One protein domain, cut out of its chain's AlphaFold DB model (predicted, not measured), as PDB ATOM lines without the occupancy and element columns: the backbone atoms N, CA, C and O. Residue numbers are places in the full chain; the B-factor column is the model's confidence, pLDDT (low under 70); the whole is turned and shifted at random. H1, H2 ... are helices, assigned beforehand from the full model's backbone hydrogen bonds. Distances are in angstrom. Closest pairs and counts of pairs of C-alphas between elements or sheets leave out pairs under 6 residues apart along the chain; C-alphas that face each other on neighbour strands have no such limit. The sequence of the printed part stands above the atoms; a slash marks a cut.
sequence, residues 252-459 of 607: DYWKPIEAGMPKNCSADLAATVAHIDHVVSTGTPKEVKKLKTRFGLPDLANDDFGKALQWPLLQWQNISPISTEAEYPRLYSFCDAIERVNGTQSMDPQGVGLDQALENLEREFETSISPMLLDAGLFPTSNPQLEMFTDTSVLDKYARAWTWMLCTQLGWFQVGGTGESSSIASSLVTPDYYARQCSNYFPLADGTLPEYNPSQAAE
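Overview. This is residues 252 to 459 of the 607 residues of an uncharacterized protein of Tulasnella calospora MUT 4182 (UniProt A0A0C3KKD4). Two unequal lobes of helices follow each other along the longest axis: in the larger, H2 and the kinked H7 cross, with H6 packed on both, H3 on H2 and H5 on H6; in the smaller, H9 and H10 pack together, with H8 on H10 and H11 on H9. H4 lies between the lobes, near H2, H7 and H10. The printed part has 208 residues with eleven named helices, H1 to H11 in chain order, and no named strand: all helix, with mostly crossed packing. It is compact, with a radius of gyration of the C-alphas of 17.9 A and spans of 58 by 46 by 34 A.

Arrangement. H7, residues 354 to 374, has a kink of 43 degrees near residue 365. Its residues 354 to 358 touch residues 268 to 272 of H2, residues 263 to 282, about perpendicular at 79 degrees; the closest C-alphas, of Thr 272 and Leu 358, are 5.6 A apart. H6, residues 330 to 338, forms a hairpin with H7, a steep tilt of 40 degrees, opposite ways, closest at C-alphas 338 and 360, 5.0 A. H3, residues 285 to 294, forms a hairpin with H2, closest at C-alphas 288 and 280, 5.4 A. H5, residues 311 to 318, forms a hairpin with H6, closest at C-alphas 312 and 331, 5.7 A. H1, residues 252 to 260, is close to but not clearly touching H5, closest at C-alphas 257 and 316, 6.7 A. H4, residues 302 to 309, is close to but not clearly touching H10, residues 431 to 441, closest at C-alphas 303 and 433, 6.6 A. H9, residues 400 to 410, forms a hairpin with H10, closest at C-alphas 407 and 438, 5.8 A. H11, residues 454 to 459, touches H9, closest at C-alphas 457 and 409, 4.8 A. H8, residues 387 to 390, touches H10, closest at C-alphas 389 and 441, 4.5 A. Every O i to N i+4 pair is within hydrogen-bond range in H2, H3, H4, H6, H10 and H11, against 3 of 5 in H1, 14 of 17 in H7, 6 of 7 in H9 and 0 of 4 in H5, where 4 of 5 O i to N i+3 pairs are; H8 is too short for an O i to N i+4 pair.

Along the chain. H1 begins at C-alpha 252 (-30.503, 11.313, -21.615), and H11 ends at C-alpha 459 (-24.721, 3.036, -34.359). H2 is 28.4 A long, H7 26.4 A and H10 15.3 A.

Size, cuts and confidence. The C-alphas farthest apart, of Asp 348 and Asp 446, are 58.4 A apart. The printed part has no cut. The links H5 to H6, H6 to H7, H7 to H8, H9 to H10 and H10 to H11 are long. The pLDDT is under 70 at residues 323 to 330 and 418 to 421.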
ATOM      1  N   ASP A 252     -30.288   9.862 -21.537       91.44
ATOM      2  CA  ASP A 252     -30.503  11.313 -21.615       91.44
ATOM      3  C   ASP A 252     -31.979  11.689 -21.847       91.44
ATOM      4  O   ASP A 252     -32.315  12.875 -21.816       91.44
ATOM      5  N   TYR A 253     -32.859  10.703 -22.054       91.94
ATOM      6  CA  TYR A 253     -34.311  10.879 -22.114       91.94
ATOM      7  C   TYR A 253     -34.865  11.546 -20.844       91.94
ATOM      8  O   TYR A 253     -35.793  12.349 -20.906       91.94
ATOM      9  N   TRP A 254     -34.279  11.248 -19.681       92.81
ATOM     10  CA  TRP A 254     -34.786  11.717 -18.391       92.81
ATOM     11  C   TRP A 254     -34.374  13.158 -18.051       92.81
ATOM     12  O   TRP A 254     -35.044  13.800 -17.246       92.81
ATOM     13  N   LYS A 255     -33.322  13.709 -18.679       92.12
ATOM     14  CA  LYS A 255     -32.814  15.061 -18.355       92.12
ATOM     15  C   LYS A 255     -33.853  16.165 -18.546       92.12
ATOM     16  O   LYS A 255     -34.013  16.967 -17.627       92.12
ATOM     17  N   PRO A 256     -34.565  16.250 -19.690       93.56
ATOM     18  CA  PRO A 256     -35.551  17.311 -19.886       93.56
ATOM     19  C   PRO A 256     -36.729  17.183 -18.915       93.56
ATOM     20  O   PRO A 256     -37.253  18.198 -18.465       93.56
ATOM     21  N   ILE A 257     -37.081  15.948 -18.534       92.12
ATOM     22  CA  ILE A 257     -38.108  15.654 -17.527       92.12
ATOM     23  C   ILE A 257     -37.670  16.210 -16.169       92.12
ATOM     24  O   ILE A 257     -38.349  17.056 -15.598       92.12
ATOM     25  N   GLU A 258     -36.495  15.809 -15.678       92.25
ATOM     26  CA  GLU A 258     -35.938  16.277 -14.400       92.25
ATOM     27  C   GLU A 258     -35.765  17.806 -14.364       92.25
ATOM     28  O   GLU A 258     -35.997  18.462 -13.345       92.25
ATOM     29  N   ALA A 259     -35.401  18.402 -15.501       92.06
ATOM     30  CA  ALA A 259     -35.282  19.846 -15.636       92.06
ATOM     31  C   ALA A 259     -36.638  20.567 -15.541       92.06
ATOM     32  O   ALA A 259     -36.692  21.616 -14.891       92.06
ATOM     33  N   GLY A 260     -37.695  20.016 -16.149       91.25
ATOM     34  CA  GLY A 260     -39.034  20.612 -16.189       91.25
ATOM     35  C   GLY A 260     -39.907  20.325 -14.963       91.25
ATOM     36  O   GLY A 260     -40.840  21.083 -14.688       91.25
ATOM     37  N   MET A 261     -39.628  19.253 -14.214       90.00
ATOM     38  CA  MET A 261     -40.380  18.878 -13.011       90.00
ATOM     39  C   MET A 261     -40.305  19.949 -11.901       90.00
ATOM     40  O   MET A 261     -39.302  20.669 -11.793       90.00
ATOM     41  N   PRO A 262     -41.327  20.028 -11.016       90.12
ATOM     42  CA  PRO A 262     -41.228  20.799  -9.781       90.12
ATOM     43  C   PRO A 262     -39.971  20.409  -9.000       90.12
ATOM     44  O   PRO A 262     -39.702  19.222  -8.802       90.12
ATOM     45  N   LYS A 263     -39.188  21.407  -8.571       90.19
ATOM     46  CA  LYS A 263     -37.836  21.167  -8.043       90.19
ATOM     47  C   LYS A 263     -37.820  20.325  -6.774       90.19
ATOM     48  O   LYS A 263     -36.951  19.465  -6.651       90.19
ATOM     49  N   ASN A 264     -38.805  20.522  -5.907       91.25
ATOM     50  CA  ASN A 264     -39.010  19.704  -4.721       91.25
ATOM     51  C   ASN A 264     -39.245  18.231  -5.096       91.25
ATOM     52  O   ASN A 264     -38.425  17.385  -4.749       91.25
ATOM     53  N   CYS A 265     -40.229  17.970  -5.965       92.06
ATOM     54  CA  CYS A 265     -40.558  16.621  -6.429       92.06
ATOM     55  C   CYS A 265     -39.365  15.927  -7.095       92.06
ATOM     56  O   CYS A 265     -39.076  14.771  -6.801       92.06
ATOM     57  N   SER A 266     -38.642  16.623  -7.982       92.00
ATOM     58  CA  SER A 266     -37.466  16.041  -8.640       92.00
ATOM     59  C   SER A 266     -36.351  15.695  -7.649       92.00
ATOM     60  O   SER A 266     -35.715  14.655  -7.799       92.00
ATOM     61  N   ALA A 267     -36.129  16.527  -6.623       91.50
ATOM     62  CA  ALA A 267     -35.071  16.311  -5.640       91.50
ATOM     63  C   ALA A 267     -35.384  15.123  -4.717       91.50
ATOM     64  O   ALA A 267     -34.524  14.268  -4.492       91.50
ATOM     65  N   ASP A 268     -36.620  15.031  -4.232       94.25
ATOM     66  CA  ASP A 268     -37.056  13.930  -3.375       94.25
ATOM     67  C   ASP A 268     -37.187  12.614  -4.146       94.25
ATOM     68  O   ASP A 268     -36.782  11.555  -3.655       94.25
ATOM     69  N   LEU A 269     -37.669  12.656  -5.392       93.69
ATOM     70  CA  LEU A 269     -37.684  11.474  -6.250       93.69
ATOM     71  C   LEU A 269     -36.261  10.969  -6.519       93.69
ATOM     72  O   LEU A 269     -36.001   9.775  -6.404       93.69
ATOM     73  N   ALA A 270     -35.320  11.867  -6.801       92.75
ATOM     74  CA  ALA A 270     -33.921  11.499  -6.972       92.75
ATOM     75  C   ALA A 270     -33.324  10.846  -5.717       92.75
ATOM     76  O   ALA A 270     -32.669   9.803  -5.794       92.75
ATOM     77  N   ALA A 271     -33.580  11.425  -4.540       93.25
ATOM     78  CA  ALA A 271     -33.101  10.884  -3.272       93.25
ATOM     79  C   ALA A 271     -33.686   9.491  -2.981       93.25
ATOM     80  O   ALA A 271     -32.957   8.581  -2.572       93.25
ATOM     81  N   THR A 272     -34.989   9.308  -3.210       95.81
ATOM     82  CA  THR A 272     -35.672   8.025  -2.986       95.81
ATOM     83  C   THR A 272     -35.203   6.952  -3.964       95.81
ATOM     84  O   THR A 272     -34.877   5.849  -3.527       95.81
ATOM     85  N   VAL A 273     -35.076   7.268  -5.257       95.25
ATOM     86  CA  VAL A 273     -34.547   6.344  -6.274       95.25
ATOM     87  C   VAL A 273     -33.113   5.934  -5.947       95.25
ATOM     88  O   VAL A 273     -32.814   4.741  -5.928       95.25
ATOM     89  N   ALA A 274     -32.244   6.883  -5.587       93.94
ATOM     90  CA  ALA A 274     -30.870   6.582  -5.187       93.94
ATOM     91  C   ALA A 274     -30.807   5.657  -3.957       93.94
ATOM     92  O   ALA A 274     -29.998   4.727  -3.912       93.94
ATOM     93  N   HIS A 275     -31.674   5.880  -2.962       95.75
ATOM     94  CA  HIS A 275     -31.780   5.004  -1.796       95.75
ATOM     95  C   HIS A 275     -32.243   3.593  -2.178       95.75
ATOM     96  O   HIS A 275     -31.639   2.606  -1.753       95.75
ATOM     97  N   ILE A 276     -33.295   3.491  -2.993       96.81
ATOM     98  CA  ILE A 276     -33.849   2.218  -3.460       96.81
ATOM     99  C   ILE A 276     -32.788   1.424  -4.225       96.81
ATOM    100  O   ILE A 276     -32.521   0.274  -3.878       96.81
ATOM    101  N   ASP A 277     -32.130   2.043  -5.203       95.50
ATOM    102  CA  ASP A 277     -31.074   1.415  -5.996       95.50
ATOM    103  C   ASP A 277     -29.905   0.945  -5.116       95.50
ATOM    104  O   ASP A 277     -29.381  -0.158  -5.300       95.50
ATOM    105  N   HIS A 278     -29.524   1.729  -4.102       95.38
ATOM    106  CA  HIS A 278     -28.496   1.335  -3.138       95.38
ATOM    107  C   HIS A 278     -28.901   0.096  -2.327       95.38
ATOM    108  O   HIS A 278     -28.120  -0.853  -2.211       95.38
ATOM    109  N   VAL A 279     -30.127   0.061  -1.795       97.19
ATOM    110  CA  VAL A 279     -30.634  -1.095  -1.041       97.19
ATOM    111  C   VAL A 279     -30.737  -2.328  -1.939       97.19
ATOM    112  O   VAL A 279     -30.353  -3.417  -1.518       97.19
ATOM    113  N   VAL A 280     -31.209  -2.179  -3.178       96.56
ATOM    114  CA  VAL A 280     -31.336  -3.293  -4.130       96.56
ATOM    115  C   VAL A 280     -29.971  -3.852  -4.544       96.56
ATOM    116  O   VAL A 280     -29.836  -5.068  -4.693       96.56
ATOM    117  N   SER A 281     -28.960  -2.996  -4.713       94.44
ATOM    118  CA  SER A 281     -27.616  -3.397  -5.153       94.44
ATOM    119  C   SER A 281     -26.720  -3.952  -4.040       94.44
ATOM    120  O   SER A 281     -25.886  -4.817  -4.309       94.44
ATOM    121  N   THR A 282     -26.871  -3.484  -2.798       96.81
ATOM    122  CA  THR A 282     -25.969  -3.840  -1.680       96.81
ATOM    123  C   THR A 282     -26.627  -4.655  -0.567       96.81
ATOM    124  O   THR A 282     -25.929  -5.311   0.209       96.81
ATOM    125  N   GLY A 283     -27.958  -4.630  -0.482       96.75
ATOM    126  CA  GLY A 283     -28.722  -5.302   0.559       96.75
ATOM    127  C   GLY A 283     -28.783  -6.819   0.391       96.75
ATOM    128  O   GLY A 283     -28.616  -7.388  -0.688       96.75
ATOM    129  N   THR A 284     -29.079  -7.509   1.487       98.12
ATOM    130  CA  THR A 284     -29.376  -8.944   1.473       98.12
ATOM    131  C   THR A 284     -30.700  -9.224   0.749       98.12
ATOM    132  O   THR A 284     -31.605  -8.387   0.764       98.12
ATOM    133  N   PRO A 285     -30.920 -10.442   0.212       97.56
ATOM    134  CA  PRO A 285     -32.194 -10.799  -0.424       97.56
ATOM    135  C   PRO A 285     -33.430 -10.549   0.457       97.56
ATOM    136  O   PRO A 285     -34.508 -10.237  -0.044       97.56
ATOM    137  N   LYS A 286     -33.279 -10.654   1.785       97.75
ATOM    138  CA  LYS A 286     -34.345 -10.365   2.750       97.75
ATOM    139  C   LYS A 286     -34.654  -8.868   2.839       97.75
ATOM    140  O   LYS A 286     -35.824  -8.510   2.948       97.75
ATOM    141  N   GLU A 287     -33.635  -8.013   2.809       98.12
ATOM    142  CA  GLU A 287     -33.795  -6.552   2.822       98.12
ATOM    143  C   GLU A 287     -34.413  -6.061   1.516       98.12
ATOM    144  O   GLU A 287     -35.392  -5.319   1.560       98.12
ATOM    145  N   VAL A 288     -33.941  -6.569   0.373       98.38
ATOM    146  CA  VAL A 288     -34.520  -6.259  -0.942       98.38
ATOM    147  C   VAL A 288     -35.985  -6.685  -1.010       98.38
ATOM    148  O   VAL A 288     -36.842  -5.888  -1.387       98.38
ATOM    149  N   LYS A 289     -36.311  -7.913  -0.582       98.00
ATOM    150  CA  LYS A 289     -37.706  -8.374  -0.556       98.00
ATOM    151  C   LYS A 289     -38.567  -7.515   0.374       98.00
ATOM    152  O   LYS A 289     -39.695  -7.180   0.018       98.00
ATOM    153  N   LYS A 290     -38.047  -7.137   1.549       98.06
ATOM    154  CA  LYS A 290     -38.749  -6.252   2.492       98.06
ATOM    155  C   LYS A 290     -39.047  -4.889   1.865       98.06
ATOM    156  O   LYS A 290     -40.174  -4.425   2.005       98.06
ATOM    157  N   LEU A 291     -38.080  -4.285   1.171       98.19
ATOM    158  CA  LEU A 291     -38.276  -3.027   0.450       98.19
ATOM    159  C   LEU A 291     -39.385  -3.180  -0.594       98.19
ATOM    160  O   LEU A 291     -40.408  -2.515  -0.490       98.19
ATOM    161  N   LYS A 292     -39.253  -4.132  -1.524       98.06
ATOM    162  CA  LYS A 292     -40.249  -4.362  -2.585       98.06
ATOM    163  C   LYS A 292     -41.651  -4.682  -2.064       98.06
ATOM    164  O   LYS A 292     -42.638  -4.338  -2.706       98.06
ATOM    165  N   THR A 293     -41.756  -5.312  -0.892       98.00
ATOM    166  CA  THR A 293     -43.048  -5.570  -0.239       98.00
ATOM    167  C   THR A 293     -43.763  -4.269   0.139       98.00
ATOM    168  O   THR A 293     -44.973  -4.202  -0.031       98.00
ATOM    169  N   ARG A 294     -43.042  -3.227   0.589       97.69
ATOM    170  CA  ARG A 294     -43.636  -1.909   0.907       97.69
ATOM    171  C   ARG A 294     -44.190  -1.200  -0.331       97.69
ATOM    172  O   ARG A 294     -45.101  -0.404  -0.210       97.69
ATOM    173  N   PHE A 295     -43.671  -1.535  -1.510       97.12
ATOM    174  CA  PHE A 295     -44.175  -1.054  -2.795       97.12
ATOM    175  C   PHE A 295     -45.289  -1.946  -3.368       97.12
ATOM    176  O   PHE A 295     -45.765  -1.685  -4.464       97.12
ATOM    177  N   GLY A 296     -45.681  -3.039  -2.702       95.94
ATOM    178  CA  GLY A 296     -46.664  -3.990  -3.236       95.94
ATOM    179  C   GLY A 296     -46.151  -4.875  -4.383       95.94
ATOM    180  O   GLY A 296     -46.949  -5.510  -5.065       95.94
ATOM    181  N   LEU A 297     -44.831  -4.956  -4.597       95.19
ATOM    182  CA  LEU A 297     -44.203  -5.672  -5.722       95.19
ATOM    183  C   LEU A 297     -43.151  -6.715  -5.266       95.19
ATOM    184  O   LEU A 297     -42.047  -6.765  -5.816       95.19
ATOM    185  N   PRO A 298     -43.441  -7.563  -4.255       95.44
ATOM    186  CA  PRO A 298     -42.433  -8.372  -3.558       95.44
ATOM    187  C   PRO A 298     -41.727  -9.424  -4.422       95.44
ATOM    188  O   PRO A 298     -40.626  -9.852  -4.064       95.44
ATOM    189  N   ASP A 299     -42.358  -9.854  -5.515       92.75
ATOM    190  CA  ASP A 299     -41.903 -10.975  -6.342       92.75
ATOM    191  C   ASP A 299     -41.334 -10.535  -7.701       92.75
ATOM    192  O   ASP A 299     -40.894 -11.375  -8.485       92.75
ATOM    193  N   LEU A 300     -41.284  -9.225  -7.976       93.06
ATOM    194  CA  LEU A 300     -40.645  -8.720  -9.190       93.06
ATOM    195  C   LEU A 300     -39.127  -8.916  -9.157       93.06
ATOM    196  O   LEU A 300     -38.484  -8.779  -8.107       93.06
ATOM    197  N   ALA A 301     -38.534  -9.146 -10.331       94.94
ATOM    198  CA  ALA A 301     -37.091  -9.045 -10.525       94.94
ATOM    199  C   ALA A 301     -36.595  -7.607 -10.251       94.94
ATOM    200  O   ALA A 301     -37.383  -6.680 -10.055       94.94
ATOM    201  N   ASN A 302     -35.284  -7.409 -10.088       96.25
ATOM    202  CA  ASN A 302     -34.737  -6.090  -9.721       96.25
ATOM    203  C   ASN A 302     -34.887  -5.062 -10.848       96.25
ATOM    204  O   ASN A 302     -35.274  -3.932 -10.583       96.25
ATOM    205  N   ASP A 303     -34.635  -5.477 -12.081       93.75
ATOM    206  CA  ASP A 303     -34.798  -4.675 -13.293       93.75
ATOM    207  C   ASP A 303     -36.276  -4.375 -13.594       93.75
ATOM    208  O   ASP A 303     -36.630  -3.228 -13.849       93.75
ATOM    209  N   ASP A 304     -37.157  -5.369 -13.447       94.25
ATOM    210  CA  ASP A 304     -38.612  -5.192 -13.499       94.25
ATOM    211  C   ASP A 304     -39.089  -4.166 -12.453       94.25
ATOM    212  O   ASP A 304     -39.836  -3.242 -12.769       94.25
ATOM    213  N   PHE A 305     -38.620  -4.284 -11.206       95.75
ATOM    214  CA  PHE A 305     -38.935  -3.320 -10.148       95.75
ATOM    215  C   PHE A 305     -38.417  -1.912 -10.482       95.75
ATOM    216  O   PHE A 305     -39.156  -0.944 -10.334       95.75
ATOM    217  N   GLY A 306     -37.195  -1.792 -11.012       94.00
ATOM    218  CA  GLY A 306     -36.666  -0.521 -11.509       94.00
ATOM    219  C   GLY A 306     -37.529   0.092 -12.613       94.00
ATOM    220  O   GLY A 306     -37.804   1.292 -12.596       94.00
ATOM    221  N   LYS A 307     -38.032  -0.727 -13.544       91.12
ATOM    222  CA  LYS A 307     -38.911  -0.257 -14.620       91.12
ATOM    223  C   LYS A 307     -40.295   0.151 -14.105       91.12
ATOM    224  O   LYS A 307     -40.863   1.110 -14.624       91.12
ATOM    225  N   ALA A 308     -40.806  -0.501 -13.060       90.75
ATOM    226  CA  ALA A 308     -42.022  -0.067 -12.369       90.75
ATOM    227  C   ALA A 308     -41.861   1.343 -11.767       90.75
ATOM    228  O   ALA A 308     -42.763   2.168 -11.905       90.75
ATOM    229  N   LEU A 309     -40.697   1.656 -11.181       91.81
ATOM    230  CA  LEU A 309     -40.397   2.990 -10.634       91.81
ATOM    231  C   LEU A 309     -40.392   4.093 -11.704       91.81
ATOM    232  O   LEU A 309     -40.753   5.228 -11.416       91.81
ATOM    233  N   GLN A 310     -40.033   3.763 -12.947       89.12
ATOM    234  CA  GLN A 310     -40.037   4.708 -14.073       89.12
ATOM    235  C   GLN A 310     -41.442   4.993 -14.636       89.12
ATOM    236  O   GLN A 310     -41.598   5.902 -15.451       89.12
ATOM    237  N   TRP A 311     -42.472   4.227 -14.250       84.69
ATOM    238  CA  TRP A 311     -43.808   4.320 -14.853       84.69
ATOM    239  C   TRP A 311     -44.458   5.708 -14.759       84.69
ATOM    240  O   TRP A 311     -44.912   6.205 -15.793       84.69
ATOM    241  N   PRO A 312     -44.458   6.390 -13.596       84.62
ATOM    242  CA  PRO A 312     -45.051   7.723 -13.491       84.62
ATOM    243  C   PRO A 312     -44.363   8.753 -14.395       84.62
ATOM    244  O   PRO A 312     -45.032   9.591 -14.997       84.62
ATOM    245  N   LEU A 313     -43.036   8.661 -14.535       86.56
ATOM    246  CA  LEU A 313     -42.224   9.602 -15.313       86.56
ATOM    247  C   LEU A 313     -42.516   9.544 -16.808       86.56
ATOM    248  O   LEU A 313     -42.462  10.566 -17.489       86.56
ATOM    249  N   LEU A 314     -42.863   8.365 -17.325       80.50
ATOM    250  CA  LEU A 314     -43.138   8.189 -18.750       80.50
ATOM    251  C   LEU A 314     -44.390   8.942 -19.210       80.50
ATOM    252  O   LEU A 314     -44.510   9.245 -20.390       80.50
ATOM    253  N   GLN A 315     -45.259   9.362 -18.288       78.94
ATOM    254  CA  GLN A 315     -46.399  10.227 -18.597       78.94
ATOM    255  C   GLN A 315     -45.992  11.663 -18.975       78.94
ATOM    256  O   GLN A 315     -46.823  12.393 -19.511       78.94
ATOM    257  N   TRP A 316     -44.743  12.082 -18.724       85.56
ATOM    258  CA  TRP A 316     -44.282  13.453 -18.973       85.56
ATOM    259  C   TRP A 316     -44.546  13.916 -20.407       85.56
ATOM    260  O   TRP A 316     -45.091  14.995 -20.622       85.56
ATOM    261  N   GLN A 317     -44.223  13.087 -21.404       85.00
ATOM    262  CA  GLN A 317     -44.386  13.476 -22.809       85.00
ATOM    263  C   GLN A 317     -45.854  13.604 -23.275       85.00
ATOM    264  O   GLN A 317     -46.066  14.109 -24.371       85.00
ATOM    265  N   ASN A 318     -46.854  13.216 -22.467       77.44
ATOM    266  CA  ASN A 318     -48.288  13.428 -22.753       77.44
ATOM    267  C   ASN A 318     -48.824  14.777 -22.245       77.44
ATOM    268  O   ASN A 318     -49.977  15.131 -22.509       77.44
ATOM    269  N   ILE A 319     -48.042  15.513 -21.455       80.50
ATOM    270  CA  ILE A 319     -48.493  16.780 -20.879       80.50
ATOM    271  C   ILE A 319     -48.632  17.802 -22.011       80.50
ATOM    272  O   ILE A 319     -47.719  17.958 -22.816       80.50
ATOM    273  N   SER A 320     -49.763  18.504 -22.050       81.31
ATOM    274  CA  SER A 320     -50.096  19.553 -23.019       81.31
ATOM    275  C   SER A 320     -50.913  20.649 -22.318       81.31
ATOM    276  O   SER A 320     -51.637  20.320 -21.377       81.31
ATOM    277  N   PRO A 321     -50.863  21.929 -22.743       81.88
ATOM    278  CA  PRO A 321     -51.635  23.015 -22.131       81.88
ATOM    279  C   PRO A 321     -53.141  22.758 -22.085       81.88
ATOM    280  O   PRO A 321     -53.822  23.223 -21.176       81.88
ATOM    281  N   ILE A 322     -53.662  22.022 -23.070       77.00
ATOM    282  CA  ILE A 322     -55.083  21.664 -23.152       77.00
ATOM    283  C   ILE A 322     -55.444  20.386 -22.382       77.00
ATOM    284  O   ILE A 322     -56.625  20.056 -22.296       77.00
ATOM    285  N   SER A 323     -54.465  19.638 -21.860       68.12
ATOM    286  CA  SER A 323     -54.722  18.378 -21.155       68.12
ATOM    287  C   SER A 323     -55.445  18.647 -19.838       68.12
ATOM    288  O   SER A 323     -54.971  19.423 -19.016       68.12
ATOM    289  N   THR A 324     -56.579  17.990 -19.602       57.84
ATOM    290  CA  THR A 324     -57.316  18.112 -18.331       57.84
ATOM    291  C   THR A 324     -56.793  17.152 -17.255       57.84
ATOM    292  O   THR A 324     -56.143  16.151 -17.568       57.84
ATOM    293  N   GLU A 325     -57.137  17.398 -15.979       49.28
ATOM    294  CA  GLU A 325     -56.846  16.476 -14.859       49.28
ATOM    295  C   GLU A 325     -57.423  15.066 -15.031       49.28
ATOM    296  O   GLU A 325     -56.828  14.089 -14.581       49.28
ATOM    297  N   ALA A 326     -58.545  14.951 -15.739       42.62
ATOM    298  CA  ALA A 326     -59.155  13.670 -16.066       42.62
ATOM    299  C   ALA A 326     -58.442  12.938 -17.216       42.62
ATOM    300  O   ALA A 326     -58.591  11.724 -17.344       42.62
ATOM    301  N   GLU A 327     -57.687  13.660 -18.049       46.72
ATOM    302  CA  GLU A 327     -57.017  13.101 -19.220       46.72
ATOM    303  C   GLU A 327     -55.549  12.779 -18.920       46.72
ATOM    304  O   GLU A 327     -55.178  11.620 -19.080       46.72
ATOM    305  N   TYR A 328     -54.724  13.723 -18.437       53.12
ATOM    306  CA  TYR A 328     -53.273  13.500 -18.272       53.12
ATOM    307  C   TYR A 328     -52.538  14.484 -17.322       53.12
ATOM    308  O   TYR A 328     -51.768  15.324 -17.789       53.12
ATOM    309  N   PRO A 329     -52.640  14.331 -15.983       52.59
ATOM    310  CA  PRO A 329     -51.566  14.800 -15.099       52.59
ATOM    311  C   PRO A 329     -51.325  13.865 -13.909       52.59
ATOM    312  O   PRO A 329     -51.028  14.316 -12.804       52.59
ATOM    313  N   ARG A 330     -51.360  12.544 -14.135       65.12
ATOM    314  CA  ARG A 330     -50.932  11.573 -13.112       65.12
ATOM    315  C   ARG A 330     -49.554  11.895 -12.538       65.12
ATOM    316  O   ARG A 330     -49.329  11.612 -11.371       65.12
ATOM    317  N   LEU A 331     -48.662  12.526 -13.307       78.69
ATOM    318  CA  LEU A 331     -47.359  12.928 -12.788       78.69
ATOM    319  C   LEU A 331     -47.431  14.091 -11.785       78.69
ATOM    320  O   LEU A 331     -46.729  14.045 -10.782       78.69
ATOM    321  N   TYR A 332     -48.260  15.115 -12.007       80.62
ATOM    322  CA  TYR A 332     -48.390  16.198 -11.025       80.62
ATOM    323  C   TYR A 332     -49.086  15.700  -9.760       80.62
ATOM    324  O   TYR A 332     -48.629  16.011  -8.667       80.62
ATOM    325  N   SER A 333     -50.108  14.846  -9.888       82.38
ATOM    326  CA  SER A 333     -50.721  14.183  -8.730       82.38
ATOM    327  C   SER A 333     -49.745  13.242  -8.010       82.38
ATOM    328  O   SER A 333     -49.770  13.154  -6.787       82.38
ATOM    329  N   PHE A 334     -48.859  12.569  -8.748       86.75
ATOM    330  CA  PHE A 334     -47.774  11.755  -8.196       86.75
ATOM    331  C   PHE A 334     -46.746  12.611  -7.449       86.75
ATOM    332  O   PHE A 334     -46.384  12.285  -6.322       86.75
ATOM    333  N   CYS A 335     -46.329  13.740  -8.025       89.44
ATOM    334  CA  CYS A 335     -45.478  14.707  -7.340       89.44
ATOM    335  C   CYS A 335     -46.149  15.234  -6.070       89.44
ATOM    336  O   CYS A 335     -45.528  15.258  -5.013       89.44
ATOM    337  N   ASP A 336     -47.434  15.577  -6.141       89.00
ATOM    338  CA  ASP A 336     -48.205  15.983  -4.971       89.00
ATOM    339  C   ASP A 336     -48.240  14.885  -3.906       89.00
ATOM    340  O   ASP A 336     -48.131  15.179  -2.721       89.00
ATOM    341  N   ALA A 337     -48.386  13.619  -4.305       90.00
ATOM    342  CA  ALA A 337     -48.393  12.486  -3.388       90.00
ATOM    343  C   ALA A 337     -47.054  12.335  -2.651       90.00
ATOM    344  O   ALA A 337     -47.062  12.146  -1.434       90.00
ATOM    345  N   ILE A 338     -45.926  12.474  -3.358       92.44
ATOM    346  CA  ILE A 338     -44.573  12.391  -2.783       92.44
ATOM    347  C   ILE A 338     -44.303  13.546  -1.816       92.44
ATOM    348  O   ILE A 338     -43.695  13.350  -0.768       92.44
ATOM    349  N   GLU A 339     -44.829  14.727  -2.119       93.75
ATOM    350  CA  GLU A 339     -44.558  15.975  -1.402       93.75
ATOM    351  C   GLU A 339     -45.524  16.241  -0.227       93.75
ATOM    352  O   GLU A 339     -45.635  17.370   0.263       93.75
ATOM    353  N   ARG A 340     -46.263  15.235   0.264       90.94
ATOM    354  CA  ARG A 340     -47.200  15.428   1.387       90.94
ATOM    355  C   ARG A 340     -46.517  15.383   2.750       90.94
ATOM    356  O   ARG A 340     -45.820  14.432   3.085       90.94
ATOM    357  N   VAL A 341     -46.875  16.330   3.613       87.19
ATOM    358  CA  VAL A 341     -46.551  16.316   5.048       87.19
ATOM    359  C   VAL A 341     -47.851  16.397   5.836       87.19
ATOM    360  O   VAL A 341     -48.638  17.317   5.631       87.19
ATOM    361  N   ASN A 342     -48.111  15.437   6.730       82.88
ATOM    362  CA  ASN A 342     -49.329  15.390   7.561       82.88
ATOM    363  C   ASN A 342     -50.653  15.538   6.773       82.88
ATOM    364  O   ASN A 342     -51.620  16.114   7.266       82.88
ATOM    365  N   GLY A 343     -50.697  15.031   5.536       77.31
ATOM    366  CA  GLY A 343     -51.871  15.123   4.657       77.31
ATOM    367  C   GLY A 343     -52.030  16.457   3.920       77.31
ATOM    368  O   GLY A 343     -52.978  16.606   3.155       77.31
ATOM    369  N   THR A 344     -51.105  17.401   4.106       84.88
ATOM    370  CA  THR A 344     -51.051  18.676   3.379       84.88
ATOM    371  C   THR A 344     -49.928  18.689   2.350       84.88
ATOM    372  O   THR A 344     -48.868  18.116   2.588       84.88
ATOM    373  N   GLN A 345     -50.167  19.350   1.218       84.88
ATOM    374  CA  GLN A 345     -49.171  19.542   0.166       84.88
ATOM    375  C   GLN A 345     -48.034  20.441   0.665       84.88
ATOM    376  O   GLN A 345     -48.291  21.575   1.080       84.88
ATOM    377  N   SER A 346     -46.792  19.959   0.605       86.56
ATOM    378  CA  SER A 346     -45.613  20.803   0.784       86.56
ATOM    379  C   SER A 346     -45.321  21.575  -0.500       86.56
ATOM    380  O   SER A 346     -45.440  21.048  -1.606       86.56
ATOM    381  N   MET A 347     -44.928  22.834  -0.331       84.75
ATOM    382  CA  MET A 347     -44.425  23.704  -1.399       84.75
ATOM    383  C   MET A 347     -42.978  24.136  -1.122       84.75
ATOM    384  O   MET A 347     -42.493  25.073  -1.754       84.75
ATOM    385  N   ASP A 348     -42.309  23.515  -0.141       86.50
ATOM    386  CA  ASP A 348     -40.907  23.803   0.156       86.50
ATOM    387  C   ASP A 348     -40.052  23.394  -1.052       86.50
ATOM    388  O   ASP A 348     -40.057  22.216  -1.406       86.50
ATOM    389  N   PRO A 349     -39.306  24.318  -1.686       77.88
ATOM    390  CA  PRO A 349     -38.451  23.989  -2.822       77.88
ATOM    391  C   PRO A 349     -37.391  22.916  -2.533       77.88
ATOM    392  O   PRO A 349     -36.840  22.363  -3.481       77.88
ATOM    393  N   GLN A 350     -37.076  22.649  -1.258       84.50
ATOM    394  CA  GLN A 350     -36.137  21.601  -0.846       84.50
ATOM    395  C   GLN A 350     -36.766  20.205  -0.740       84.50
ATOM    396  O   GLN A 350     -36.020  19.248  -0.541       84.50
ATOM    397  N   GLY A 351     -38.089  20.079  -0.877       90.06
ATOM    398  CA  GLY A 351     -38.797  18.816  -0.669       90.06
ATOM    399  C   GLY A 351     -39.184  18.559   0.785       90.06
ATOM    400  O   GLY A 351     -38.971  19.378   1.684       90.06
ATOM    401  N   VAL A 352     -39.785  17.397   1.017       94.31
ATOM    402  CA  VAL A 352     -40.125  16.841   2.332       94.31
ATOM    403  C   VAL A 352     -38.993  15.992   2.921       94.31
ATOM    404  O   VAL A 352     -39.032  15.652   4.107       94.31
ATOM    405  N   GLY A 353     -37.970  15.688   2.119       94.25
ATOM    406  CA  GLY A 353     -36.784  14.936   2.507       94.25
ATOM    407  C   GLY A 353     -36.965  13.421   2.396       94.25
ATOM    408  O   GLY A 353     -38.077  12.896   2.438       94.25
ATOM    409  N   LEU A 354     -35.835  12.705   2.305       94.81
ATOM    410  CA  LEU A 354     -35.775  11.279   1.948       94.81
ATOM    411  C   LEU A 354     -36.754  10.388   2.723       94.81
ATOM    412  O   LEU A 354     -37.489   9.631   2.098       94.81
ATOM    413  N   ASP A 355     -36.752  10.441   4.057       96.00
ATOM    414  CA  ASP A 355     -37.555   9.514   4.865       96.00
ATOM    415  C   ASP A 355     -39.056   9.705   4.596       96.00
ATOM    416  O   ASP A 355     -39.776   8.735   4.356       96.00
ATOM    417  N   GLN A 356     -39.518  10.960   4.562       96.25
ATOM    418  CA  GLN A 356     -40.923  11.277   4.314       96.25
ATOM    419  C   GLN A 356     -41.320  10.997   2.861       96.25
ATOM    420  O   GLN A 356     -42.386  10.424   2.621       96.25
ATOM    421  N   ALA A 357     -40.464  11.364   1.905       96.56
ATOM    422  CA  ALA A 357     -40.679  11.115   0.485       96.56
ATOM    423  C   ALA A 357     -40.733   9.614   0.178       96.56
ATOM    424  O   ALA A 357     -41.593   9.177  -0.581       96.56
ATOM    425  N   LEU A 358     -39.870   8.805   0.805       97.38
ATOM    426  CA  LEU A 358     -39.855   7.353   0.632       97.38
ATOM    427  C   LEU A 358     -41.144   6.718   1.160       97.38
ATOM    428  O   LEU A 358     -41.736   5.889   0.476       97.38
ATOM    429  N   GLU A 359     -41.607   7.121   2.346       96.81
ATOM    430  CA  GLU A 359     -42.885   6.650   2.895       96.81
ATOM    431  C   GLU A 359     -44.081   7.034   2.013       96.81
ATOM    432  O   GLU A 359     -45.019   6.248   1.851       96.81
ATOM    433  N   ASN A 360     -44.062   8.238   1.444       96.19
ATOM    434  CA  ASN A 360     -45.105   8.702   0.538       96.19
ATOM    435  C   ASN A 360     -45.078   7.945  -0.795       96.19
ATOM    436  O   ASN A 360     -46.129   7.519  -1.273       96.19
ATOM    437  N   LEU A 361     -43.889   7.731  -1.359       95.88
ATOM    438  CA  LEU A 361     -43.691   6.983  -2.596       95.88
ATOM    439  C   LEU A 361     -44.150   5.528  -2.448       95.88
ATOM    440  O   LEU A 361     -44.881   5.024  -3.293       95.88
ATOM    441  N   GLU A 362     -43.767   4.862  -1.359       96.81
ATOM    442  CA  GLU A 362     -44.221   3.503  -1.050       96.81
ATOM    443  C   GLU A 362     -45.741   3.413  -0.978       96.81
ATOM    444  O   GLU A 362     -46.328   2.514  -1.579       96.81
ATOM    445  N   ARG A 363     -46.381   4.370  -0.295       95.19
ATOM    446  CA  ARG A 363     -47.840   4.433  -0.195       95.19
ATOM    447  C   ARG A 363     -48.484   4.614  -1.563       95.19
ATOM    448  O   ARG A 363     -49.421   3.890  -1.871       95.19
ATOM    449  N   GLU A 364     -47.986   5.545  -2.373       92.69
ATOM    450  CA  GLU A 364     -48.518   5.795  -3.716       92.69
ATOM    451  C   GLU A 364     -48.395   4.552  -4.610       92.69
ATOM    452  O   GLU A 364     -49.324   4.198  -5.339       92.69
ATOM    453  N   PHE A 365     -47.283   3.822  -4.500       93.06
ATOM    454  CA  PHE A 365     -47.130   2.542  -5.180       93.06
ATOM    455  C   PHE A 365     -48.106   1.490  -4.664       93.06
ATOM    456  O   PHE A 365     -48.831   0.894  -5.455       93.06
ATOM    457  N   GLU A 366     -48.173   1.276  -3.354       93.69
ATOM    458  CA  GLU A 366     -49.048   0.270  -2.757       93.69
ATOM    459  C   GLU A 366     -50.531   0.514  -3.090       93.69
ATOM    460  O   GLU A 366     -51.246  -0.432  -3.422       93.69
ATOM    461  N   THR A 367     -50.998   1.768  -3.032       89.62
ATOM    462  CA  THR A 367     -52.427   2.089  -3.180       89.62
ATOM    463  C   THR A 367     -52.869   2.340  -4.617       89.62
ATOM    464  O   THR A 367     -54.015   2.038  -4.949       89.62
ATOM    465  N   SER A 368     -51.995   2.913  -5.446       84.19
ATOM    466  CA  SER A 368     -52.359   3.431  -6.768       84.19
ATOM    467  C   SER A 368     -51.622   2.692  -7.881       84.19
ATOM    468  O   SER A 368     -52.259   2.138  -8.769       84.19
ATOM    469  N   ILE A 369     -50.287   2.652  -7.852       85.31
ATOM    470  CA  ILE A 369     -49.489   2.241  -9.026       85.31
ATOM    471  C   ILE A 369     -49.341   0.720  -9.154       85.31
ATOM    472  O   ILE A 369     -49.481   0.168 -10.242       85.31
ATOM    473  N   SER A 370     -49.071   0.001  -8.073       88.38
ATOM    474  CA  SER A 370     -48.800  -1.437  -8.131       88.38
ATOM    475  C   SER A 370     -50.017  -2.282  -8.512       88.38
ATOM    476  O   SER A 370     -49.852  -3.163  -9.355       88.38
ATOM    477  N   PRO A 371     -51.244  -2.025  -8.010       85.50
ATOM    478  CA  PRO A 371     -52.437  -2.731  -8.489       85.50
ATOM    479  C   PRO A 371     -52.631  -2.560  -9.998       85.50
ATOM    480  O   PRO A 371     -52.875  -3.525 -10.715       85.50
ATOM    481  N   MET A 372     -52.427  -1.328 -10.470       80.06
ATOM    482  CA  MET A 372     -52.476  -0.942 -11.875       80.06
ATOM    483  C   MET A 372     -51.452  -1.706 -12.729       80.06
ATOM    484  O   MET A 372     -51.804  -2.187 -13.798       80.06
ATOM    485  N   LEU A 373     -50.206  -1.849 -12.266       77.81
ATOM    486  CA  LEU A 373     -49.150  -2.591 -12.972       77.81
ATOM    487  C   LEU A 373     -49.339  -4.115 -12.936       77.81
ATOM    488  O   LEU A 373     -48.919  -4.810 -13.860       77.81
ATOM    489  N   LEU A 374     -49.927  -4.656 -11.869       80.69
ATOM    490  CA  LEU A 374     -50.126  -6.099 -11.708       80.69
ATOM    491  C   LEU A 374     -51.334  -6.620 -12.485       80.69
ATOM    492  O   LEU A 374     -51.249  -7.720 -13.033       80.69
ATOM    493  N   ASP A 375     -52.401  -5.819 -12.612       78.12
ATOM    494  CA  ASP A 375     -53.518  -6.096 -13.537       78.12
ATOM    495  C   ASP A 375     -53.023  -6.235 -14.988       78.12
ATOM    496  O   ASP A 375     -53.722  -6.740 -15.865       78.12
ATOM    497  N   ALA A 376     -51.766  -5.843 -15.226       72.94
ATOM    498  CA  ALA A 376     -51.210  -5.760 -16.551       72.94
ATOM    499  C   ALA A 376     -50.857  -7.056 -17.202       72.94
ATOM    500  O   ALA A 376     -50.918  -7.180 -18.423       72.94
ATOM    501  N   GLY A 377     -50.453  -8.014 -16.379       74.19
ATOM    502  CA  GLY A 377     -49.898  -9.256 -16.880       74.19
ATOM    503  C   GLY A 377     -48.633  -9.051 -17.720       74.19
ATOM    504  O   GLY A 377     -48.303  -9.907 -18.531       74.19
ATOM    505  N   LEU A 378     -47.921  -7.933 -17.547       74.12
ATOM    506  CA  LEU A 378     -46.720  -7.616 -18.332       74.12
ATOM    507  C   LEU A 378     -45.427  -8.021 -17.620       74.12
ATOM    508  O   LEU A 378     -44.347  -8.046 -18.204       74.12
ATOM    509  N   PHE A 379     -45.555  -8.367 -16.346       82.69
ATOM    510  CA  PHE A 379     -44.494  -8.859 -15.492       82.69
ATOM    511  C   PHE A 379     -44.696 -10.350 -15.191       82.69
ATOM    512  O   PHE A 379     -45.837 -10.808 -15.113       82.69
ATOM    513  N   PRO A 380     -43.616 -11.107 -14.925       89.19
ATOM    514  CA  PRO A 380     -42.212 -10.696 -15.017       89.19
ATOM    515  C   PRO A 380     -41.679 -10.792 -16.456       89.19
ATOM    516  O   PRO A 380     -41.924 -11.786 -17.142       89.19
ATOM    517  N   THR A 381     -40.867  -9.825 -16.902       89.38
ATOM    518  CA  THR A 381     -40.328  -9.822 -18.288       89.38
ATOM    519  C   THR A 381     -39.336 -10.951 -18.563       89.38
ATOM    520  O   THR A 381     -38.967 -11.206 -19.712       89.38
ATOM    521  N   SER A 382     -38.893 -11.656 -17.520       89.25
ATOM    522  CA  SER A 382     -38.080 -12.865 -17.641       89.25
ATOM    523  C   SER A 382     -38.859 -14.072 -18.168       89.25
ATOM    524  O   SER A 382     -38.238 -15.068 -18.525       89.25
ATOM    525  N   ASN A 383     -40.197 -14.028 -18.183       90.94
ATOM    526  CA  ASN A 383     -41.027 -15.107 -18.707       90.94
ATOM    527  C   ASN A 383     -41.259 -14.929 -20.223       90.94
ATOM    528  O   ASN A 383     -42.086 -14.103 -20.605       90.94
ATOM    529  N   PRO A 384     -40.621 -15.725 -21.104       91.31
ATOM    530  CA  PRO A 384     -40.802 -15.600 -22.552       91.31
ATOM    531  C   PRO A 384     -42.193 -16.041 -23.040       91.31
ATOM    532  O   PRO A 384     -42.486 -15.912 -24.221       91.31
ATOM    533  N   GLN A 385     -43.037 -16.601 -22.165       91.75
ATOM    534  CA  GLN A 385     -44.396 -17.050 -22.493       91.75
ATOM    535  C   GLN A 385     -45.474 -16.003 -22.183       91.75
ATOM    536  O   GLN A 385     -46.659 -16.322 -22.251       91.75
ATOM    537  N   LEU A 386     -45.098 -14.779 -21.792       87.44
ATOM    538  CA  LEU A 386     -46.072 -13.692 -21.678       87.44
ATOM    539  C   LEU A 386     -46.716 -13.418 -23.039       87.44
ATOM    540  O   LEU A 386     -46.028 -13.427 -24.063       87.44
ATOM    541  N   GLU A 387     -48.017 -13.113 -23.031       86.75
ATOM    542  CA  GLU A 387     -48.788 -12.830 -24.249       86.75
ATOM    543  C   GLU A 387     -48.095 -11.757 -25.098       86.75
ATOM    544  O   GLU A 387     -47.980 -11.919 -26.309       86.75
ATOM    545  N   MET A 388     -47.517 -10.737 -24.452       85.19
ATOM    546  CA  MET A 388     -46.796  -9.657 -25.127       85.19
ATOM    547  C   MET A 388     -45.627 -10.121 -26.006       85.19
ATOM    548  O   MET A 388     -45.332  -9.475 -27.007       85.19
ATOM    549  N   PHE A 389     -44.983 -11.245 -25.676       89.88
ATOM    550  CA  PHE A 389     -43.886 -11.812 -26.465       89.88
ATOM    551  C   PHE A 389     -44.367 -12.796 -27.535       89.88
ATOM    552  O   PHE A 389     -43.743 -12.913 -28.594       89.88
ATOM    553  N   THR A 390     -45.461 -13.511 -27.267       91.25
ATOM    554  CA  THR A 390     -45.953 -14.596 -28.130       91.25
ATOM    555  C   THR A 390     -47.011 -14.154 -29.136       91.25
ATOM    556  O   THR A 390     -47.204 -14.834 -30.145       91.25
ATOM    557  N   ASP A 391     -47.701 -13.039 -28.887       87.38
ATOM    558  CA  ASP A 391     -48.676 -12.486 -29.821       87.38
ATOM    559  C   ASP A 391     -47.959 -11.971 -31.077       87.38
ATOM    560  O   ASP A 391     -47.064 -11.125 -31.030       87.38
ATOM    561  N   THR A 392     -48.332 -12.546 -32.216       89.75
ATOM    562  CA  THR A 392     -47.832 -12.187 -33.550       89.75
ATOM    563  C   THR A 392     -48.969 -11.745 -34.466       89.75
ATOM    564  O   THR A 392     -48.792 -11.679 -35.685       89.75
ATOM    565  N   SER A 393     -50.148 -11.477 -33.904       85.38
ATOM    566  CA  SER A 393     -51.292 -10.981 -34.652       85.38
ATOM    567  C   SER A 393     -51.004  -9.594 -35.227       85.38
ATOM    568  O   SER A 393     -50.230  -8.813 -34.678       85.38
ATOM    569  N   VAL A 394     -51.638  -9.290 -36.358       79.00
ATOM    570  CA  VAL A 394     -51.529  -7.978 -37.015       79.00
ATOM    571  C   VAL A 394     -52.289  -6.869 -36.284       79.00
ATOM    572  O   VAL A 394     -52.095  -5.710 -36.614       79.00
ATOM    573  N   LEU A 395     -53.111  -7.212 -35.282       74.31
ATOM    574  CA  LEU A 395     -53.697  -6.224 -34.366       74.31
ATOM    575  C   LEU A 395     -52.605  -5.480 -33.600       74.31
ATOM    576  O   LEU A 395     -52.757  -4.305 -33.285       74.31
ATOM    577  N   ASP A 396     -51.511  -6.194 -33.316       74.69
ATOM    578  CA  ASP A 396     -50.302  -5.656 -32.714       74.69
ATOM    579  C   ASP A 396     -50.549  -4.902 -31.396       74.69
ATOM    580  O   ASP A 396     -49.965  -3.859 -31.105       74.69
ATOM    581  N   LYS A 397     -51.392  -5.511 -30.552       75.06
ATOM    582  CA  LYS A 397     -51.784  -5.056 -29.206       75.06
ATOM    583  C   LYS A 397     -50.606  -4.617 -28.325       75.06
ATOM    584  O   LYS A 397     -50.770  -3.834 -27.394       75.06
ATOM    585  N   TYR A 398     -49.425  -5.166 -28.586       76.38
ATOM    586  CA  TYR A 398     -48.229  -5.021 -27.769       76.38
ATOM    587  C   TYR A 398     -47.104  -4.256 -28.483       76.38
ATOM    588  O   TYR A 398     -45.945  -4.369 -28.081       76.38
ATOM    589  N   ALA A 399     -47.433  -3.495 -29.536       77.94
ATOM    590  CA  ALA A 399     -46.499  -2.659 -30.293       77.94
ATOM    591  C   ALA A 399     -45.237  -3.421 -30.742       77.94
ATOM    592  O   ALA A 399     -44.107  -2.927 -30.687       77.94
ATOM    593  N   ARG A 400     -45.413  -4.667 -31.170       87.56
ATOM    594  CA  ARG A 400     -44.382  -5.564 -31.680       87.56
ATOM    595  C   ARG A 400     -43.719  -5.001 -32.930       87.56
ATOM    596  O   ARG A 400     -42.503  -5.144 -33.065       87.56
ATOM    597  N   ALA A 401     -44.464  -4.339 -33.820       85.62
ATOM    598  CA  ALA A 401     -43.885  -3.670 -34.984       85.62
ATOM    599  C   ALA A 401     -42.949  -2.525 -34.560       85.62
ATOM    600  O   ALA A 401     -41.831  -2.409 -35.064       85.62
ATOM    601  N   TRP A 402     -43.357  -1.709 -33.587       86.56
ATOM    602  CA  TRP A 402     -42.501  -0.645 -33.063       86.56
ATOM    603  C   TRP A 402     -41.280  -1.193 -32.319       86.56
ATOM    604  O   TRP A 402     -40.142  -0.811 -32.595       86.56
ATOM    605  N   THR A 403     -41.500  -2.180 -31.451       88.75
ATOM    606  CA  THR A 403     -40.445  -2.862 -30.694       88.75
ATOM    607  C   THR A 403     -39.403  -3.477 -31.629       88.75
ATOM    608  O   THR A 403     -38.211  -3.433 -31.337       88.75
ATOM    609  N   TRP A 404     -39.811  -3.979 -32.800       91.94
ATOM    610  CA  TRP A 404     -38.881  -4.472 -33.815       91.94
ATOM    611  C   TRP A 404     -37.927  -3.380 -34.292       91.94
ATOM    612  O   TRP A 404     -36.720  -3.613 -34.364       91.94
ATOM    613  N   MET A 405     -38.434  -2.180 -34.568       90.31
ATOM    614  CA  MET A 405     -37.600  -1.053 -34.990       90.31
ATOM    615  C   MET A 405     -36.641  -0.603 -33.889       90.31
ATOM    616  O   MET A 405     -35.470  -0.349 -34.171       90.31
ATOM    617  N   LEU A 406     -37.096  -0.569 -32.633       91.69
ATOM    618  CA  LEU A 406     -36.233  -0.281 -31.486       91.69
ATOM    619  C   LEU A 406     -35.113  -1.325 -31.354       91.69
ATOM    620  O   LEU A 406     -33.938  -0.973 -31.262       91.69
ATOM    621  N   CYS A 407     -35.448  -2.613 -31.451       94.88
ATOM    622  CA  CYS A 407     -34.488  -3.710 -31.330       94.88
ATOM    623  C   CYS A 407     -33.505  -3.820 -32.506       94.88
ATOM    624  O   CYS A 407     -32.411  -4.362 -32.333       94.88
ATOM    625  N   THR A 408     -33.880  -3.356 -33.706       95.06
ATOM    626  CA  THR A 408     -33.111  -3.607 -34.940       95.06
ATOM    627  C   THR A 408     -32.517  -2.369 -35.602       95.06
ATOM    628  O   THR A 408     -31.602  -2.527 -36.415       95.06
ATOM    629  N   GLN A 409     -32.969  -1.157 -35.258       94.19
ATOM    630  CA  GLN A 409     -32.474   0.085 -35.864       94.19
ATOM    631  C   GLN A 409     -32.289   1.244 -34.880       94.19
ATOM    632  O   GLN A 409     -31.257   1.902 -34.928       94.19
ATOM    633  N   LEU A 410     -33.273   1.531 -34.027       92.94
ATOM    634  CA  LEU A 410     -33.364   2.836 -33.358       92.94
ATOM    635  C   LEU A 410     -32.814   2.834 -31.928       92.94
ATOM    636  O   LEU A 410     -32.290   3.849 -31.465       92.94
ATOM    637  N   GLY A 411     -32.906   1.700 -31.231       89.56
ATOM    638  CA  GLY A 411     -32.584   1.618 -29.815       89.56
ATOM    639  C   GLY A 411     -33.660   2.284 -28.969       89.56
ATOM    640  O   GLY A 411     -34.569   1.616 -28.501       89.56
ATOM    641  N   TRP A 412     -33.524   3.593 -28.771       91.62
ATOM    642  CA  TRP A 412     -34.298   4.513 -27.925       91.62
ATOM    643  C   TRP A 412     -34.845   3.954 -26.612       91.62
ATOM    644  O   TRP A 412     -35.813   4.467 -26.051       91.62
ATOM    645  N   PHE A 413     -34.199   2.925 -26.085       91.50
ATOM    646  CA  PHE A 413     -34.605   2.293 -24.856       91.50
ATOM    647  C   PHE A 413     -34.226   3.201 -23.693       91.50
ATOM    648  O   PHE A 413     -33.046   3.478 -23.473       91.50
ATOM    649  N   GLN A 414     -35.231   3.671 -22.951       90.81
ATOM    650  CA  GLN A 414     -35.002   4.555 -21.810       90.81
ATOM    651  C   GLN A 414     -34.470   3.719 -20.643       90.81
ATOM    652  O   GLN A 414     -35.224   3.083 -19.897       90.81
ATOM    653  N   VAL A 415     -33.148   3.642 -20.549       90.62
ATOM    654  CA  VAL A 415     -32.421   2.998 -19.451       90.62
ATOM    655  C   VAL A 415     -32.254   3.980 -18.294       90.62
ATOM    656  O   VAL A 415     -32.379   5.191 -18.476       90.62
ATOM    657  N   GLY A 416     -32.002   3.468 -17.093       89.25
ATOM    658  CA  GLY A 416     -31.675   4.297 -15.939       89.25
ATOM    659  C   GLY A 416     -30.373   5.067 -16.125       89.25
ATOM    660  O   GLY A 416     -29.456   4.603 -16.806       89.25
ATOM    661  N   GLY A 417     -30.289   6.241 -15.503       74.31
ATOM    662  CA  GLY A 417     -29.061   7.024 -15.493       74.31
ATOM    663  C   GLY A 417     -28.005   6.410 -14.572       74.31
ATOM    664  O   GLY A 417     -28.317   5.847 -13.525       74.31
ATOM    665  N   THR A 418     -26.731   6.544 -14.943       62.06
ATOM    666  CA  THR A 418     -25.606   6.365 -14.015       62.06
ATOM    667  C   THR A 418     -24.743   7.624 -14.055       62.06
ATOM    668  O   THR A 418     -24.412   8.130 -15.126       62.06
ATOM    669  N   GLY A 419     -24.392   8.171 -12.890       61.41
ATOM    670  CA  GLY A 419     -23.602   9.403 -12.815       61.41
ATOM    671  C   GLY A 419     -24.403  10.661 -13.177       61.41
ATOM    672  O   GLY A 419     -25.379  10.978 -12.508       61.41
ATOM    673  N   GLU A 420     -23.963  11.407 -14.196       58.31
ATOM    674  CA  GLU A 420     -24.461  12.758 -14.533       58.31
ATOM    675  C   GLU A 420     -25.676  12.777 -15.492       58.31
ATOM    676  O   GLU A 420     -26.093  13.844 -15.944       58.31
ATOM    677  N   SER A 421     -26.230  11.618 -15.872       60.44
ATOM    678  CA  SER A 421     -27.239  11.536 -16.939       60.44
ATOM    679  C   SER A 421     -28.680  11.794 -16.499       60.44
ATOM    680  O   SER A 421     -29.458  12.244 -17.325       60.44
ATOM    681  N   SER A 422     -29.036  11.539 -15.241       72.38
ATOM    682  CA  SER A 422     -30.274  11.951 -14.553       72.38
ATOM    683  C   SER A 422     -30.372  11.165 -13.247       72.38
ATOM    684  O   SER A 422     -29.914  10.021 -13.193       72.38
ATOM    685  N   SER A 423     -30.967  11.752 -12.206       82.62
ATOM    686  CA  SER A 423     -31.075  11.104 -10.891       82.62
ATOM    687  C   SER A 423     -32.466  10.560 -10.547       82.62
ATOM    688  O   SER A 423     -32.610   9.833  -9.568       82.62
ATOM    689  N   ILE A 424     -33.476  10.828 -11.382       91.44
ATOM    690  CA  ILE A 424     -34.879  10.449 -11.123       91.44
ATOM    691  C   ILE A 424     -35.277   9.068 -11.665       91.44
ATOM    692  O   ILE A 424     -36.349   8.569 -11.334       91.44
ATOM    693  N   ALA A 425     -34.448   8.433 -12.498       92.62
ATOM    694  CA  ALA A 425     -34.748   7.141 -13.114       92.62
ATOM    695  C   ALA A 425     -33.826   6.035 -12.583       92.62
ATOM    696  O   ALA A 425     -32.606   6.155 -12.654       92.62
ATOM    697  N   SER A 426     -34.419   4.932 -12.105       93.69
ATOM    698  CA  SER A 426     -33.682   3.821 -11.482       93.69
ATOM    699  C   SER A 426     -32.647   3.201 -12.423       93.69
ATOM    700  O   SER A 426     -32.983   2.744 -13.518       93.69
ATOM    701  N   SER A 427     -31.406   3.120 -11.941       92.94
ATOM    702  CA  SER A 427     -30.239   2.501 -12.589       92.94
ATOM    703  C   SER A 427     -30.342   0.976 -12.724       92.94
ATOM    704  O   SER A 427     -29.530   0.352 -13.407       92.94
ATOM    705  N   LEU A 428     -31.360   0.362 -12.112       93.75
ATOM    706  CA  LEU A 428     -31.651  -1.067 -12.245       93.75
ATOM    707  C   LEU A 428     -32.148  -1.436 -13.652       93.75
ATOM    708  O   LEU A 428     -32.076  -2.604 -14.036       93.75
ATOM    709  N   VAL A 429     -32.653  -0.466 -14.421       93.38
ATOM    710  CA  VAL A 429     -33.061  -0.662 -15.817       93.38
ATOM    711  C   VAL A 429     -31.850  -0.455 -16.719       93.38
ATOM    712  O   VAL A 429     -31.466   0.676 -17.008       93.38
ATOM    713  N   THR A 430     -31.247  -1.548 -17.172       92.31
ATOM    714  CA  THR A 430     -30.011  -1.537 -17.970       92.31
ATOM    715  C   THR A 430     -30.285  -1.836 -19.450       92.31
ATOM    716  O   THR A 430     -31.384  -2.268 -19.800       92.31
ATOM    717  N   PRO A 431     -29.301  -1.678 -20.352       91.94
ATOM    718  CA  PRO A 431     -29.440  -2.155 -21.731       91.94
ATOM    719  C   PRO A 431     -29.790  -3.654 -21.825       91.94
ATOM    720  O   PRO A 431     -30.609  -4.042 -22.659       91.94
ATOM    721  N   ASP A 432     -29.262  -4.485 -20.919       93.50
ATOM    722  CA  ASP A 432     -29.539  -5.931 -20.873       93.50
ATOM    723  C   ASP A 432     -31.023  -6.243 -20.616       93.50
ATOM    724  O   ASP A 432     -31.546  -7.241 -21.120       93.50
ATOM    725  N   TYR A 433     -31.724  -5.379 -19.869       93.50
ATOM    726  CA  TYR A 433     -33.166  -5.494 -19.634       93.50
ATOM    727  C   TYR A 433     -33.952  -5.486 -20.951       93.50
ATOM    728  O   TYR A 433     -34.851  -6.309 -21.150       93.50
ATOM    729  N   TYR A 434     -33.598  -4.584 -21.866       93.12
ATOM    730  CA  TYR A 434     -34.258  -4.456 -23.162       93.12
ATOM    731  C   TYR A 434     -33.730  -5.463 -24.183       93.12
ATOM    732  O   TYR A 434     -34.524  -6.039 -24.923       93.12
ATOM    733  N   ALA A 435     -32.426  -5.762 -24.182       94.12
ATOM    734  CA  ALA A 435     -31.847  -6.782 -25.056       94.12
ATOM    735  C   ALA A 435     -32.498  -8.160 -24.834       94.12
ATOM    736  O   ALA A 435     -32.904  -8.814 -25.796       94.12
ATOM    737  N   ARG A 436     -32.705  -8.560 -23.569       94.81
ATOM    738  CA  ARG A 436     -33.441  -9.789 -23.221       94.81
ATOM    739  C   ARG A 436     -34.866  -9.774 -23.767       94.81
ATOM    740  O   ARG A 436     -35.340 -10.782 -24.289       94.81
ATOM    741  N   GLN A 437     -35.561  -8.647 -23.644       94.06
ATOM    742  CA  GLN A 437     -36.920  -8.518 -24.164       94.06
ATOM    743  C   GLN A 437     -36.951  -8.599 -25.686       94.06
ATOM    744  O   GLN A 437     -37.793  -9.316 -26.205       94.06
ATOM    745  N   CYS A 438     -36.015  -7.971 -26.401       95.56
ATOM    746  CA  CYS A 438     -35.881  -8.128 -27.850       95.56
ATOM    747  C   CYS A 438     -35.748  -9.605 -28.253       95.56
ATOM    748  O   CYS A 438     -36.413 -10.054 -29.187       95.56
ATOM    749  N   SER A 439     -34.945 -10.382 -27.518       96.31
ATOM    750  CA  SER A 439     -34.811 -11.826 -27.737       96.31
ATOM    751  C   SER A 439     -36.132 -12.572 -27.530       96.31
ATOM    752  O   SER A 439     -36.490 -13.401 -28.364       96.31
ATOM    753  N   ASN A 440     -36.873 -12.252 -26.461       94.69
ATOM    754  CA  ASN A 440     -38.179 -12.853 -26.168       94.69
ATOM    755  C   ASN A 440     -39.247 -12.461 -27.195       94.69
ATOM    756  O   ASN A 440     -40.032 -13.307 -27.613       94.69
ATOM    757  N   TYR A 441     -39.258 -11.197 -27.620       92.50
ATOM    758  CA  TYR A 441     -40.136 -10.703 -28.669       92.50
ATOM    759  C   TYR A 441     -39.887 -11.447 -29.963       92.50
ATOM    760  O   TYR A 441     -40.837 -11.891 -30.587       92.50
ATOM    761  N   PHE A 442     -38.635 -11.603 -30.385       95.25
ATOM    762  CA  PHE A 442     -38.322 -11.993 -31.755       95.25
ATOM    763  C   PHE A 442     -37.521 -13.297 -31.837       95.25
ATOM    764  O   PHE A 442     -36.379 -13.281 -32.318       95.25
ATOM    765  N   PRO A 443     -38.114 -14.442 -31.432       95.25
ATOM    766  CA  PRO A 443     -37.505 -15.743 -31.650       95.25
ATOM    767  C   PRO A 443     -37.355 -16.018 -33.150       95.25
ATOM    768  O   PRO A 443     -38.136 -15.546 -33.988       95.25
ATOM    769  N   LEU A 444     -36.350 -16.810 -33.503       92.12
ATOM    770  CA  LEU A 444     -36.209 -17.372 -34.839       92.12
ATOM    771  C   LEU A 444     -37.289 -18.437 -35.086       92.12
ATOM    772  O   LEU A 444     -37.953 -18.908 -34.164       92.12
ATOM    773  N   ALA A 445     -37.468 -18.834 -36.348       90.12
ATOM    774  CA  ALA A 445     -38.515 -19.781 -36.743       90.12
ATOM    775  C   ALA A 445     -38.392 -21.168 -36.078       90.12
ATOM    776  O   ALA A 445     -39.380 -21.890 -35.986       90.12
ATOM    777  N   ASP A 446     -37.196 -21.540 -35.616       92.62
ATOM    778  CA  ASP A 446     -36.928 -22.773 -34.868       92.62
ATOM    779  C   ASP A 446     -37.106 -22.617 -33.343       92.62
ATOM    780  O   ASP A 446     -36.857 -23.560 -32.594       92.62
ATOM    781  N   GLY A 447     -37.539 -21.441 -32.877       90.00
ATOM    782  CA  GLY A 447     -37.705 -21.104 -31.463       90.00
ATOM    783  C   GLY A 447     -36.433 -20.609 -30.775       90.00
ATOM    784  O   GLY A 447     -36.483 -20.272 -29.593       90.00
ATOM    785  N   THR A 448     -35.299 -20.532 -31.479       94.44
ATOM    786  CA  THR A 448     -34.060 -19.973 -30.923       94.44
ATOM    787  C   THR A 448     -34.268 -18.506 -30.557       94.44
ATOM    788  O   THR A 448     -34.775 -17.737 -31.370       94.44
ATOM    789  N   LEU A 449     -33.837 -18.102 -29.360       93.94
ATOM    790  CA  LEU A 449     -33.829 -16.706 -28.920       93.94
ATOM    791  C   LEU A 449     -32.496 -16.062 -29.338       93.94
ATOM    792  O   LEU A 449     -31.469 -16.384 -28.735       93.94
ATOM    793  N   PRO A 450     -32.459 -15.215 -30.383       94.06
ATOM    794  CA  PRO A 450     -31.217 -14.592 -30.819       94.06
ATOM    795  C   PRO A 450     -30.831 -13.450 -29.877       94.06
ATOM    796  O   PRO A 450     -31.687 -12.823 -29.257       94.06
ATOM    797  N   GLU A 451     -29.540 -13.148 -29.794       94.25
ATOM    798  CA  GLU A 451     -29.038 -12.002 -29.038       94.25
ATOM    799  C   GLU A 451     -29.179 -10.719 -29.872       94.25
ATOM    800  O   GLU A 451     -28.694 -10.649 -31.005       94.25
ATOM    801  N   TYR A 452     -29.847  -9.709 -29.315       94.94
ATOM    802  CA  TYR A 452     -29.968  -8.382 -29.923       94.94
ATOM    803  C   TYR A 452     -29.029  -7.396 -29.231       94.94
ATOM    804  O   TYR A 452     -28.892  -7.409 -28.012       94.94
ATOM    805  N   ASN A 453     -28.433  -6.494 -30.013       96.00
ATOM    806  CA  ASN A 453     -27.645  -5.373 -29.503       96.00
ATOM    807  C   ASN A 453     -28.204  -4.054 -30.067       96.00
ATOM    808  O   ASN A 453     -27.781  -3.621 -31.148       96.00
ATOM    809  N   PRO A 454     -29.168  -3.428 -29.365       94.25
ATOM    810  CA  PRO A 454     -29.796  -2.188 -29.813       94.25
ATOM    811  C   PRO A 454     -28.815  -1.018 -29.975       94.25
ATOM    812  O   PRO A 454     -28.976  -0.228 -30.900       94.25
ATOM    813  N   SER A 455     -27.758  -0.924 -29.159       95.25
ATOM    814  CA  SER A 455     -26.724   0.115 -29.312       95.25
ATOM    815  C   SER A 455     -25.940  -0.045 -30.610       95.25
ATOM    816  O   SER A 455     -25.797   0.915 -31.364       95.25
ATOM    817  N   GLN A 456     -25.526  -1.267 -30.957       96.81
ATOM    818  CA  GLN A 456     -24.872  -1.522 -32.243       96.81
ATOM    819  C   GLN A 456     -25.823  -1.260 -33.425       96.81
ATOM    820  O   GLN A 456     -25.397  -0.783 -34.479       96.81
ATOM    821  N   ALA A 457     -27.109  -1.591 -33.282       96.69
ATOM    822  CA  ALA A 457     -28.116  -1.273 -34.288       96.69
ATOM    823  C   ALA A 457     -28.258   0.247 -34.489       96.69
ATOM    824  O   ALA A 457     -28.165   0.722 -35.623       96.69
ATOM    825  N   ALA A 458     -28.364   1.005 -33.394       97.12
ATOM    826  CA  ALA A 458     -28.420   2.463 -33.397       97.12
ATOM    827  C   ALA A 458     -27.164   3.099 -34.016       97.12
ATOM    828  O   ALA A 458     -27.267   4.035 -34.808       97.12
ATOM    829  N   GLU A 459     -25.969   2.579 -33.733       97.38
ATOM    830  CA  GLU A 459     -24.721   3.036 -34.359       97.38
ATOM    831  C   GLU A 459     -24.717   2.831 -35.879       97.38
ATOM    832  O   GLU A 459     -24.314   3.727 -36.630       97.38
TER     833      GLU A 459